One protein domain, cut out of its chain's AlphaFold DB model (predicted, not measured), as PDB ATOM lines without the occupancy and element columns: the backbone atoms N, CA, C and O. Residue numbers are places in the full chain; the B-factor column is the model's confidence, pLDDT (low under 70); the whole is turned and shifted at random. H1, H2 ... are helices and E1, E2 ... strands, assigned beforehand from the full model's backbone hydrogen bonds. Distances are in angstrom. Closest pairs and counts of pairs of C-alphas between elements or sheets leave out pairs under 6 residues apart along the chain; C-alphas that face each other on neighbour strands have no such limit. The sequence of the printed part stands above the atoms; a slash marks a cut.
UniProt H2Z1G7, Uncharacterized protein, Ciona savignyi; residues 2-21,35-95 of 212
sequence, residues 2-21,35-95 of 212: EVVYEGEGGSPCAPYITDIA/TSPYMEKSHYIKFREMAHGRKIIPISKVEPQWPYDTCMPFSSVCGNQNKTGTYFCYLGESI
ATOM      1  N   GLU A   2      34.371   0.376 -10.436       80.12
ATOM      2  CA  GLU A   2      35.420  -0.142 -11.342       80.12
ATOM      3  C   GLU A   2      35.193   0.152 -12.837       80.12
ATOM      4  O   GLU A   2      36.090   0.667 -13.490       80.12
ATOM      5  N   VAL A   3      33.966  -0.014 -13.348       81.50
ATOM      6  CA  VAL A   3      33.621   0.296 -14.756       81.50
ATOM      7  C   VAL A   3      33.960   1.741 -15.157       81.50
ATOM      8  O   VAL A   3      34.394   1.986 -16.279       81.50
ATOM      9  N   VAL A   4      33.784   2.705 -14.245       81.12
ATOM     10  CA  VAL A   4      34.109   4.118 -14.510       81.12
ATOM     11  C   VAL A   4      35.626   4.314 -14.561       81.12
ATOM     12  O   VAL A   4      36.123   5.002 -15.447       81.12
ATOM     13  N   TYR A   5      36.369   3.650 -13.672       81.56
ATOM     14  CA  TYR A   5      37.833   3.704 -13.648       81.56
ATOM     15  C   TYR A   5      38.463   3.102 -14.906       81.56
ATOM     16  O   TYR A   5      39.379   3.695 -15.470       81.56
ATOM     17  N   GLU A   6      37.962   1.963 -15.379       83.25
ATOM     18  CA  GLU A   6      38.440   1.363 -16.628       83.25
ATOM     19  C   GLU A   6      38.062   2.211 -17.849       83.25
ATOM     20  O   GLU A   6      38.856   2.358 -18.779       83.25
ATOM     21  N   GLY A   7      36.854   2.788 -17.852       83.12
ATOM     22  CA  GLY A   7      36.345   3.607 -18.950       83.12
ATOM     23  C   GLY A   7      37.055   4.953 -19.080       83.12
ATOM     24  O   GLY A   7      37.701   5.232 -20.094       83.12
ATOM     25  N   GLU A   8      36.930   5.786 -18.052       81.06
ATOM     26  CA  GLU A   8      37.346   7.194 -18.058       81.06
ATOM     27  C   GLU A   8      38.693   7.402 -17.356       81.06
ATOM     28  O   GLU A   8      39.455   8.296 -17.722       81.06
ATOM     29  N   GLY A   9      39.050   6.516 -16.425       75.94
ATOM     30  CA  GLY A   9      40.203   6.677 -15.543       75.94
ATOM     31  C   GLY A   9      39.788   7.141 -14.153       75.94
ATOM     32  O   GLY A   9      38.638   7.490 -13.903       75.94
ATOM     33  N   GLY A  10      40.739   7.125 -13.216       65.81
ATOM     34  CA  GLY A  10      40.472   7.534 -11.833       65.81
ATOM     35  C   GLY A  10      40.613   9.014 -11.539       65.81
ATOM     36  O   GLY A  10      40.225   9.465 -10.466       65.81
ATOM     37  N   SER A  11      41.161   9.770 -12.483       69.50
ATOM     38  CA  SER A  11      41.310  11.210 -12.375       69.50
ATOM     39  C   SER A  11      41.238  11.835 -13.765       69.50
ATOM     40  O   SER A  11      41.921  11.354 -14.668       69.50
ATOM     41  N   PRO A  12      40.510  12.951 -13.942       64.31
ATOM     42  CA  PRO A  12      40.538  13.714 -15.191       64.31
ATOM     43  C   PRO A  12      41.921  14.333 -15.475       64.31
ATOM     44  O   PRO A  12      42.145  14.870 -16.556       64.31
ATOM     45  N   CYS A  13      42.843  14.272 -14.508       67.44
ATOM     46  CA  CYS A  13      44.146  14.934 -14.546       67.44
ATOM     47  C   CYS A  13      45.327  13.969 -14.721       67.44
ATOM     48  O   CYS A  13      46.463  14.420 -14.854       67.44
ATOM     49  N   ALA A  14      45.085  12.654 -14.730       68.75
ATOM     50  CA  ALA A  14      46.120  11.652 -14.957       68.75
ATOM     51  C   ALA A  14      45.613  10.600 -15.958       68.75
ATOM     52  O   ALA A  14      44.578   9.985 -15.713       68.75
ATOM     53  N   PRO A  15      46.338  10.332 -17.061       68.81
ATOM     54  CA  PRO A  15      45.926   9.347 -18.066       68.81
ATOM     55  C   PRO A  15      46.080   7.888 -17.594       68.81
ATOM     56  O   PRO A  15      45.828   6.946 -18.347       68.81
ATOM     57  N   TYR A  16      46.531   7.708 -16.358       72.62
ATOM     58  CA  TYR A  16      46.897   6.444 -15.756       72.62
ATOM     59  C   TYR A  16      45.931   6.107 -14.628       72.62
ATOM     60  O   TYR A  16      45.587   6.965 -13.810       72.62
ATOM     61  N   ILE A  17      45.527   4.845 -14.565       64.19
ATOM     62  CA  ILE A  17      44.818   4.276 -13.429       64.19
ATOM     63  C   ILE A  17      45.823   4.244 -12.276       64.19
ATOM     64  O   ILE A  17      46.710   3.397 -12.213       64.19
ATOM     65  N   THR A  18      45.744   5.235 -11.393       57.47
ATOM     66  CA  THR A  18      46.462   5.205 -10.119       57.47
ATOM     67  C   THR A  18      45.676   4.310  -9.177       57.47
ATOM     68  O   THR A  18      44.486   4.560  -8.983       57.47
ATOM     69  N   ASP A  19      46.308   3.297  -8.588       47.72
ATOM     70  CA  ASP A  19      45.671   2.426  -7.600       47.72
ATOM     71  C   ASP A  19      45.115   3.252  -6.427       47.72
ATOM     72  O   ASP A  19      45.820   3.609  -5.483       47.72
ATOM     73  N   ILE A  20      43.813   3.542  -6.446       47.19
ATOM     74  CA  ILE A  20      43.120   4.163  -5.304       47.19
ATOM     75  C   ILE A  20      42.987   3.147  -4.149       47.19
ATOM     76  O   ILE A  20      42.720   3.519  -3.006       47.19
ATOM     77  N   ALA A  21      43.260   1.862  -4.401       40.34
ATOM     78  CA  ALA A  21      43.199   0.804  -3.397       40.34
ATOM     79  C   ALA A  21      44.305   0.885  -2.324       40.34
ATOM     80  O   ALA A  21      44.052   0.497  -1.182       40.34
ATOM     81  N   THR A  35      58.501   2.503  -8.537       37.22
ATOM     82  CA  THR A  35      58.177   2.640  -9.957       37.22
ATOM     83  C   THR A  35      57.564   1.314 -10.399       37.22
ATOM     84  O   THR A  35      58.278   0.426 -10.860       37.22
ATOM     85  N   SER A  36      56.255   1.139 -10.183       39.16
ATOM     86  CA  SER A  36      55.506   0.088 -10.871       39.16
ATOM     87  C   SER A  36      55.581   0.398 -12.373       39.16
ATOM     88  O   SER A  36      55.154   1.482 -12.774       39.16
ATOM     89  N   PRO A  37      56.158  -0.483 -13.211       41.53
ATOM     90  CA  PRO A  37      56.405  -0.193 -14.622       41.53
ATOM     91  C   PRO A  37      55.144  -0.267 -15.497       41.53
ATOM     92  O   PRO A  37      55.231  -0.057 -16.702       41.53
ATOM     93  N   TYR A  38      53.971  -0.540 -14.917       48.91
ATOM     94  CA  TYR A  38      52.722  -0.716 -15.653       48.91
ATOM     95  C   TYR A  38      51.584   0.029 -14.966       48.91
ATOM     96  O   TYR A  38      50.740  -0.558 -14.299       48.91
ATOM     97  N   MET A  39      51.560   1.347 -15.133       65.62
ATOM     98  CA  MET A  39      50.328   2.096 -14.926       65.62
ATOM     99  C   MET A  39      49.392   1.823 -16.105       65.62
ATOM    100  O   MET A  39      49.685   2.208 -17.243       65.62
ATOM    101  N   GLU A  40      48.285   1.128 -15.855       78.19
ATOM    102  CA  GLU A  40      47.308   0.842 -16.898       78.19
ATOM    103  C   GLU A  40      46.579   2.127 -17.326       78.19
ATOM    104  O   GLU A  40      46.266   2.992 -16.513       78.19
ATOM    105  N   LYS A  41      46.341   2.282 -18.630       85.81
ATOM    106  CA  LYS A  41      45.597   3.416 -19.196       85.81
ATOM    107  C   LYS A  41      44.108   3.097 -19.243       85.81
ATOM    108  O   LYS A  41      43.737   1.972 -19.590       85.81
ATOM    109  N   SER A  42      43.266   4.102 -19.008       86.94
ATOM    110  CA  SER A  42      41.826   3.970 -19.243       86.94
ATOM    111  C   SER A  42      41.512   3.757 -20.728       86.94
ATOM    112  O   SER A  42      42.313   4.088 -21.612       86.94
ATOM    113  N   HIS A  43      40.330   3.214 -21.021       88.31
ATOM    114  CA  HIS A  43      39.847   3.024 -22.386       88.31
ATOM    115  C   HIS A  43      39.828   4.337 -23.166       88.31
ATOM    116  O   HIS A  43      40.291   4.371 -24.306       88.31
ATOM    117  N   TYR A  44      39.372   5.428 -22.543       87.69
ATOM    118  CA  TYR A  44      39.382   6.755 -23.156       87.69
ATOM    119  C   TYR A  44      40.777   7.143 -23.670       87.69
ATOM    120  O   TYR A  44      40.925   7.544 -24.826       87.69
ATOM    121  N   ILE A  45      41.818   6.953 -22.854       88.44
ATOM    122  CA  ILE A  45      43.195   7.268 -23.246       88.44
ATOM    123  C   ILE A  45      43.681   6.336 -24.352       88.44
ATOM    124  O   ILE A  45      44.209   6.825 -25.348       88.44
ATOM    125  N   LYS A  46      43.454   5.021 -24.227       89.12
ATOM    126  CA  LYS A  46      43.835   4.034 -25.255       89.12
ATOM    127  C   LYS A  46      43.240   4.403 -26.628       89.12
ATOM    128  O   LYS A  46      43.952   4.375 -27.629       89.12
ATOM    129  N   PHE A  47      41.972   4.819 -26.685       89.94
ATOM    130  CA  PHE A  47      41.337   5.249 -27.937       89.94
ATOM    131  C   PHE A  47      41.853   6.592 -28.455       89.94
ATOM    132  O   PHE A  47      42.010   6.758 -29.665       89.94
ATOM    133  N   ARG A  48      42.151   7.552 -27.573       88.94
ATOM    134  CA  ARG A  48      42.742   8.832 -27.986       88.94
ATOM    135  C   ARG A  48      44.130   8.638 -28.587       88.94
ATOM    136  O   ARG A  48      44.421   9.236 -29.613       88.94
ATOM    137  N   GLU A  49      44.953   7.764 -28.012       90.62
ATOM    138  CA  GLU A  49      46.253   7.411 -28.592       90.62
ATOM    139  C   GLU A  49      46.112   6.852 -30.015       90.62
ATOM    140  O   GLU A  49      46.845   7.269 -30.911       90.62
ATOM    141  N   MET A  50      45.132   5.969 -30.255       89.50
ATOM    142  CA  MET A  50      44.837   5.456 -31.601       89.50
ATOM    143  C   MET A  50      44.384   6.565 -32.558       89.50
ATOM    144  O   MET A  50      44.832   6.599 -33.700       89.50
ATOM    145  N   ALA A  51      43.528   7.485 -32.104       89.19
ATOM    146  CA  ALA A  51      43.036   8.595 -32.920       89.19
ATOM    147  C   ALA A  51      44.145   9.589 -33.308       89.19
ATOM    148  O   ALA A  51      44.159  10.080 -34.433       89.19
ATOM    149  N   HIS A  52      45.087   9.852 -32.397       90.69
ATOM    150  CA  HIS A  52      46.264  10.687 -32.661       90.69
ATOM    151  C   HIS A  52      47.415   9.918 -33.333       90.69
ATOM    152  O   HIS A  52      48.421  10.521 -33.704       90.69
ATOM    153  N   GLY A  53      47.301   8.592 -33.474       90.44
ATOM    154  CA  GLY A  53      48.340   7.733 -34.040       90.44
ATOM    155  C   GLY A  53      49.646   7.736 -33.243       90.44
ATOM    156  O   GLY A  53      50.698   7.434 -33.802       90.44
ATOM    157  N   ARG A  54      49.620   8.108 -31.956       91.69
ATOM    158  CA  ARG A  54      50.812   8.244 -31.103       91.69
ATOM    159  C   ARG A  54      50.507   7.952 -29.642       91.69
ATOM    160  O   ARG A  54      49.438   8.289 -29.133       91.69
ATOM    161  N   LYS A  55      51.491   7.384 -28.943       91.50
ATOM    162  CA  LYS A  55      51.422   7.193 -27.490       91.50
ATOM    163  C   LYS A  55      51.466   8.531 -26.746       91.50
ATOM    164  O   LYS A  55      52.178   9.457 -27.135       91.50
ATOM    165  N   ILE A  56      50.739   8.613 -25.640       89.38
ATOM    166  CA  ILE A  56      50.766   9.724 -24.696       89.38
ATOM    167  C   ILE A  56      51.994   9.606 -23.787       89.38
ATOM    168  O   ILE A  56      52.286   8.530 -23.260       89.38
ATOM    169  N   ILE A  57      52.712  10.713 -23.603       87.75
ATOM    170  CA  ILE A  57      53.896  10.798 -22.743       87.75
ATOM    171  C   ILE A  57      53.826  12.037 -21.841       87.75
ATOM    172  O   ILE A  57      53.235  13.047 -22.240       87.75
ATOM    173  N   PRO A  58      54.413  11.983 -20.632       85.88
ATOM    174  CA  PRO A  58      54.597  13.163 -19.801       85.88
ATOM    175  C   PRO A  58      55.695  14.068 -20.377       85.88
ATOM    176  O   PRO A  58      56.751  13.587 -20.785       85.88
ATOM    177  N   ILE A  59      55.477  15.379 -20.357       84.19
ATOM    178  CA  ILE A  59      56.448  16.405 -20.759       84.19
ATOM    179  C   ILE A  59      56.437  17.566 -19.764       84.19
ATOM    180  O   ILE A  59      55.447  17.787 -19.078       84.19
ATOM    181  N   SER A  60      57.510  18.350 -19.702       83.25
ATOM    182  CA  SER A  60      57.636  19.474 -18.761       83.25
ATOM    183  C   SER A  60      57.172  20.827 -19.315       83.25
ATOM    184  O   SER A  60      57.013  21.790 -18.566       83.25
ATOM    185  N   LYS A  61      56.989  20.943 -20.636       82.50
ATOM    186  CA  LYS A  61      56.627  22.203 -21.291       82.50
ATOM    187  C   LYS A  61      55.892  21.946 -22.601       82.50
ATOM    188  O   LYS A  61      56.349  21.141 -23.404       82.50
ATOM    189  N   VAL A  62      54.796  22.668 -22.816       82.88
ATOM    190  CA  VAL A  62      54.073  22.691 -24.093       82.88
ATOM    191  C   VAL A  62      54.689  23.748 -25.000       82.88
ATOM    192  O   VAL A  62      54.948  24.875 -24.567       82.88
ATOM    193  N   GLU A  63      54.931  23.390 -26.255       84.81
ATOM    194  CA  GLU A  63      55.421  24.332 -27.253       84.81
ATOM    195  C   GLU A  63      54.255  25.107 -27.898       84.81
ATOM    196  O   GLU A  63      53.285  24.481 -28.330       84.81
ATOM    197  N   PRO A  64      54.329  26.450 -28.013       82.75
ATOM    198  CA  PRO A  64      53.245  27.262 -28.584       82.75
ATOM    199  C   PRO A  64      52.875  26.911 -30.028       82.75
ATOM    200  O   PRO A  64      51.760  27.184 -30.460       82.75
ATOM    201  N   GLN A  65      53.814  26.335 -30.782       88.25
ATOM    202  CA  GLN A  65      53.627  25.951 -32.179       88.25
ATOM    203  C   GLN A  65      52.867  24.633 -32.375       88.25
ATOM    204  O   GLN A  65      52.518  24.307 -33.509       88.25
ATOM    205  N   TRP A  66      52.651  23.837 -31.324       86.31
ATOM    206  CA  TRP A  66      51.955  22.562 -31.481       86.31
ATOM    207  C   TRP A  66      50.452  22.759 -31.710       86.31
ATOM    208  O   TRP A  66      49.858  23.684 -31.151       86.31
ATOM    209  N   PRO A  67      49.804  21.866 -32.482       86.50
ATOM    210  CA  PRO A  67      48.350  21.840 -32.591       86.50
ATOM    211  C   PRO A  67      47.677  21.774 -31.215       86.50
ATOM    212  O   PRO A  67      48.147  21.064 -30.322       86.50
ATOM    213  N   TYR A  68      46.556  22.480 -31.058       81.50
ATOM    214  CA  TYR A  68      45.841  22.615 -29.780       81.50
ATOM    215  C   TYR A  68      45.408  21.272 -29.165       81.50
ATOM    216  O   TYR A  68      45.297  21.143 -27.949       81.50
ATOM    217  N   ASP A  69      45.186  20.254 -29.992       84.25
ATOM    218  CA  ASP A  69      44.755  18.913 -29.599       84.25
ATOM    219  C   ASP A  69      45.913  17.935 -29.322       84.25
ATOM    220  O   ASP A  69      45.669  16.793 -28.935       84.25
ATOM    221  N   THR A  70      47.170  18.373 -29.463       88.25
ATOM    222  CA  THR A  70      48.373  17.547 -29.222       88.25
ATOM    223  C   THR A  70      48.496  17.108 -27.766       88.25
ATOM    224  O   THR A  70      49.043  16.045 -27.464       88.25
ATOM    225  N   CYS A  71      48.006  17.935 -26.849       86.69
ATOM    226  CA  CYS A  71      48.078  17.709 -25.416       86.69
ATOM    227  C   CYS A  71      46.676  17.563 -24.838       86.69
ATOM    228  O   CYS A  71      45.715  18.148 -25.341       86.69
ATOM    229  N   MET A  72      46.539  16.788 -23.761       82.06
ATOM    230  CA  MET A  72      45.257  16.725 -23.067       82.06
ATOM    231  C   MET A  72      44.889  18.113 -22.535       82.06
ATOM    232  O   MET A  72      45.746  18.784 -21.950       82.06
ATOM    233  N   PRO A  73      43.627  18.548 -22.698       71.50
ATOM    234  CA  PRO A  73      43.181  19.795 -22.111       71.50
ATOM    235  C   PRO A  73      43.219  19.643 -20.592       71.50
ATOM    236  O   PRO A  73      42.454  18.873 -20.009       71.50
ATOM    237  N   PHE A  74      44.107  20.384 -19.937       65.44
ATOM    238  CA  PHE A  74      44.055  20.528 -18.490       65.44
ATOM    239  C   PHE A  74      42.846  21.395 -18.171       65.44
ATOM    240  O   PHE A  74      42.888  22.620 -18.275       65.44
ATOM    241  N   SER A  75      41.724  20.745 -17.866       55.38
ATOM    242  CA  SER A  75      40.519  21.464 -17.469       55.38
ATOM    243  C   SER A  75      40.793  22.289 -16.207       55.38
ATOM    244  O   SER A  75      41.637  21.932 -15.379       55.38
ATOM    245  N   SER A  76      40.023  23.358 -16.008       54.91
ATOM    246  CA  SER A  76      39.989  24.110 -14.746       54.91
ATOM    247  C   SER A  76      39.674  23.226 -13.525       54.91
ATOM    248  O   SER A  76      39.977  23.613 -12.398       54.91
ATOM    249  N   VAL A  77      39.129  22.020 -13.744       55.34
ATOM    250  CA  VAL A  77      38.865  20.993 -12.723       55.34
ATOM    251  C   VAL A  77      40.164  20.394 -12.167       55.34
ATOM    252  O   VAL A  77      40.200  19.975 -11.015       55.34
ATOM    253  N   CYS A  78      41.268  20.439 -12.921       62.12
ATOM    254  CA  CYS A  78      42.604  20.039 -12.460       62.12
ATOM    255  C   CYS A  78      43.320  21.121 -11.634       62.12
ATOM    256  O   CYS A  78      44.539  21.058 -11.436       62.12
ATOM    257  N   GLY A  79      42.562  22.113 -11.150       49.50
ATOM    258  CA  GLY A  79      43.028  23.224 -10.333       49.50
ATOM    259  C   GLY A  79      44.029  22.781  -9.265       49.50
ATOM    260  O   GLY A  79      43.727  21.965  -8.399       49.50
ATOM    261  N   ASN A  80      45.232  23.356  -9.347       51.19
ATOM    262  CA  ASN A  80      46.400  23.152  -8.480       51.19
ATOM    263  C   ASN A  80      47.261  21.890  -8.691       51.19
ATOM    264  O   ASN A  80      48.327  21.822  -8.079       51.19
ATOM    265  N   GLN A  81      46.929  20.968  -9.609       50.94
ATOM    266  CA  GLN A  81      47.916  19.966 -10.075       50.94
ATOM    267  C   GLN A  81      49.009  20.582 -10.971       50.94
ATOM    268  O   GLN A  81      50.062  19.987 -11.171       50.94
ATOM    269  N   ASN A  82      48.827  21.843 -11.378       48.00
ATOM    270  CA  ASN A  82      49.818  22.689 -12.052       48.00
ATOM    271  C   ASN A  82      51.119  22.950 -11.266       48.00
ATOM    272  O   ASN A  82      52.005  23.624 -11.785       48.00
ATOM    273  N   LYS A  83      51.282  22.449 -10.035       50.56
ATOM    274  CA  LYS A  83      52.542  22.628  -9.290       50.56
ATOM    275  C   LYS A  83      53.692  21.753  -9.802       50.56
ATOM    276  O   LYS A  83      54.837  22.057  -9.489       50.56
ATOM    277  N   THR A  84      53.420  20.694 -10.566       54.88
ATOM    278  CA  THR A  84      54.466  19.777 -11.061       54.88
ATOM    279  C   THR A  84      55.008  20.141 -12.440       54.88
ATOM    280  O   THR A  84      56.074  19.654 -12.805       54.88
ATOM    281  N   GLY A  85      54.317  20.997 -13.204       63.62
ATOM    282  CA  GLY A  85      54.730  21.369 -14.562       63.62
ATOM    283  C   GLY A  85      54.666  20.222 -15.578       63.62
ATOM    284  O   GLY A  85      55.234  20.347 -16.656       63.62
ATOM    285  N   THR A  86      54.001  19.108 -15.253       74.38
ATOM    286  CA  THR A  86      53.913  17.949 -16.149       74.38
ATOM    287  C   THR A  86      52.642  18.004 -16.990       74.38
ATOM    288  O   THR A  86      51.536  17.940 -16.459       74.38
ATOM    289  N   TYR A  87      52.808  18.060 -18.306       80.75
ATOM    290  CA  TYR A  87      51.750  17.946 -19.303       80.75
ATOM    291  C   TYR A  87      51.743  16.542 -19.907       80.75
ATOM    292  O   TYR A  87      52.777  15.884 -19.941       80.75
ATOM    293  N   PHE A  88      50.601  16.084 -20.417       86.38
ATOM    294  CA  PHE A  88      50.507  14.811 -21.132       86.38
ATOM    295  C   PHE A  88      50.127  15.058 -22.585       86.38
ATOM    296  O   PHE A  88      49.071  15.636 -22.857       86.38
ATOM    297  N   CYS A  89      50.983  14.621 -23.506       88.94
ATOM    298  CA  CYS A  89      50.836  14.912 -24.931       88.94
ATOM    299  C   CYS A  89      51.088  13.677 -25.797       88.94
ATOM    300  O   CYS A  89      51.899  12.817 -25.445       88.94
ATOM    301  N   TYR A  90      50.397  13.590 -26.934       92.00
ATOM    302  CA  TYR A  90      50.454  12.481 -27.897       92.00
ATOM    303  C   TYR A  90      51.696  12.582 -28.794       92.00
ATOM    304  O   TYR A  90      51.610  12.688 -30.014       92.00
ATOM    305  N   LEU A  91      52.873  12.599 -28.172       92.38
ATOM    306  CA  LEU A  91      54.168  12.803 -28.832       92.38
ATOM    307  C   LEU A  91      55.083  11.578 -28.757       92.38
ATOM    308  O   LEU A  91      56.198  11.613 -29.270       92.38
ATOM    309  N   GLY A  92      54.626  10.502 -28.117       90.69
ATOM    310  CA  GLY A  92      55.377   9.264 -27.986       90.69
ATOM    311  C   GLY A  92      55.498   8.487 -29.297       90.69
ATOM    312  O   GLY A  92      55.307   9.010 -30.402       90.69
ATOM    313  N   GLU A  93      55.820   7.202 -29.145       92.25
ATOM    314  CA  GLU A  93      55.947   6.257 -30.257       92.25
ATOM    315  C   GLU A  93      54.704   6.275 -31.150       92.25
ATOM    316  O   GLU A  93      53.570   6.340 -30.661       92.25
ATOM    317  N   SER A  94      54.938   6.202 -32.461       90.44
ATOM    318  CA  SER A  94      53.874   6.085 -33.452       90.44
ATOM    319  C   SER A  94      53.078   4.806 -33.213       90.44
ATOM    320  O   SER A  94      53.644   3.738 -32.998       90.44
ATOM    321  N   ILE A  95      51.759   4.919 -33.277       86.56
ATOM    322  CA  ILE A  95      50.833   3.794 -33.297       86.56
ATOM    323  C   ILE A  95      50.406   3.651 -34.745       86.56
ATOM    324  O   ILE A  95      49.528   4.371 -35.221       86.56
TER     325      ILE A  95
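Overview. This is residues 2 to 21 and 35 to 95 of the 212 residues of an uncharacterized protein of Ciona savignyi (UniProt H2Z1G7). Little regular structure: loops make most of this domain, with helices H1 and H2 set end to end in nearly one line, and a tiny two-strand hairpin, E1 and E2, closing a long loop whose residues 63 to 68 stick out. The printed part has 81 residues, in the order H1, H2, E1, E2; the class is mixed, with 22 residues in named elements. It is compact, radius of gyration of the C-alphas 12.8 A, spanning 39 by 31 by 24 A.

Arrangement. H1, residues 2 to 7, and H2, residues 43 to 52, only just touch, with 3 pairs of C-alphas within 8 A, the closest Gly 7 and His 43 at 4.9 A. They run the same way at a shallow tilt of 6 degrees. In both, every O i to N i+4 pair is within hydrogen-bond range. E1, residues 57 to 59, and E2, residues 87 to 89, form an antiparallel hairpin at 137 degrees; N 59 and O 87, 2.8 A, are within hydrogen-bond range. H1 is apart from both strands, and H2 from E2.

Along the chain. H1 begins at C-alpha 2 (35.420, -0.142, -11.342). H2 is 14.3 A long. E2 ends at C-alpha 89 (50.836, 14.912, -24.931).

Size, cuts and confidence. Residues 22 to 34 are not printed; the gap is 16.5 A. The link E1 to E2 is long. Residues 10 to 15, 17 to 21, 35 to 39 and 74 to 85 have pLDDT under 70.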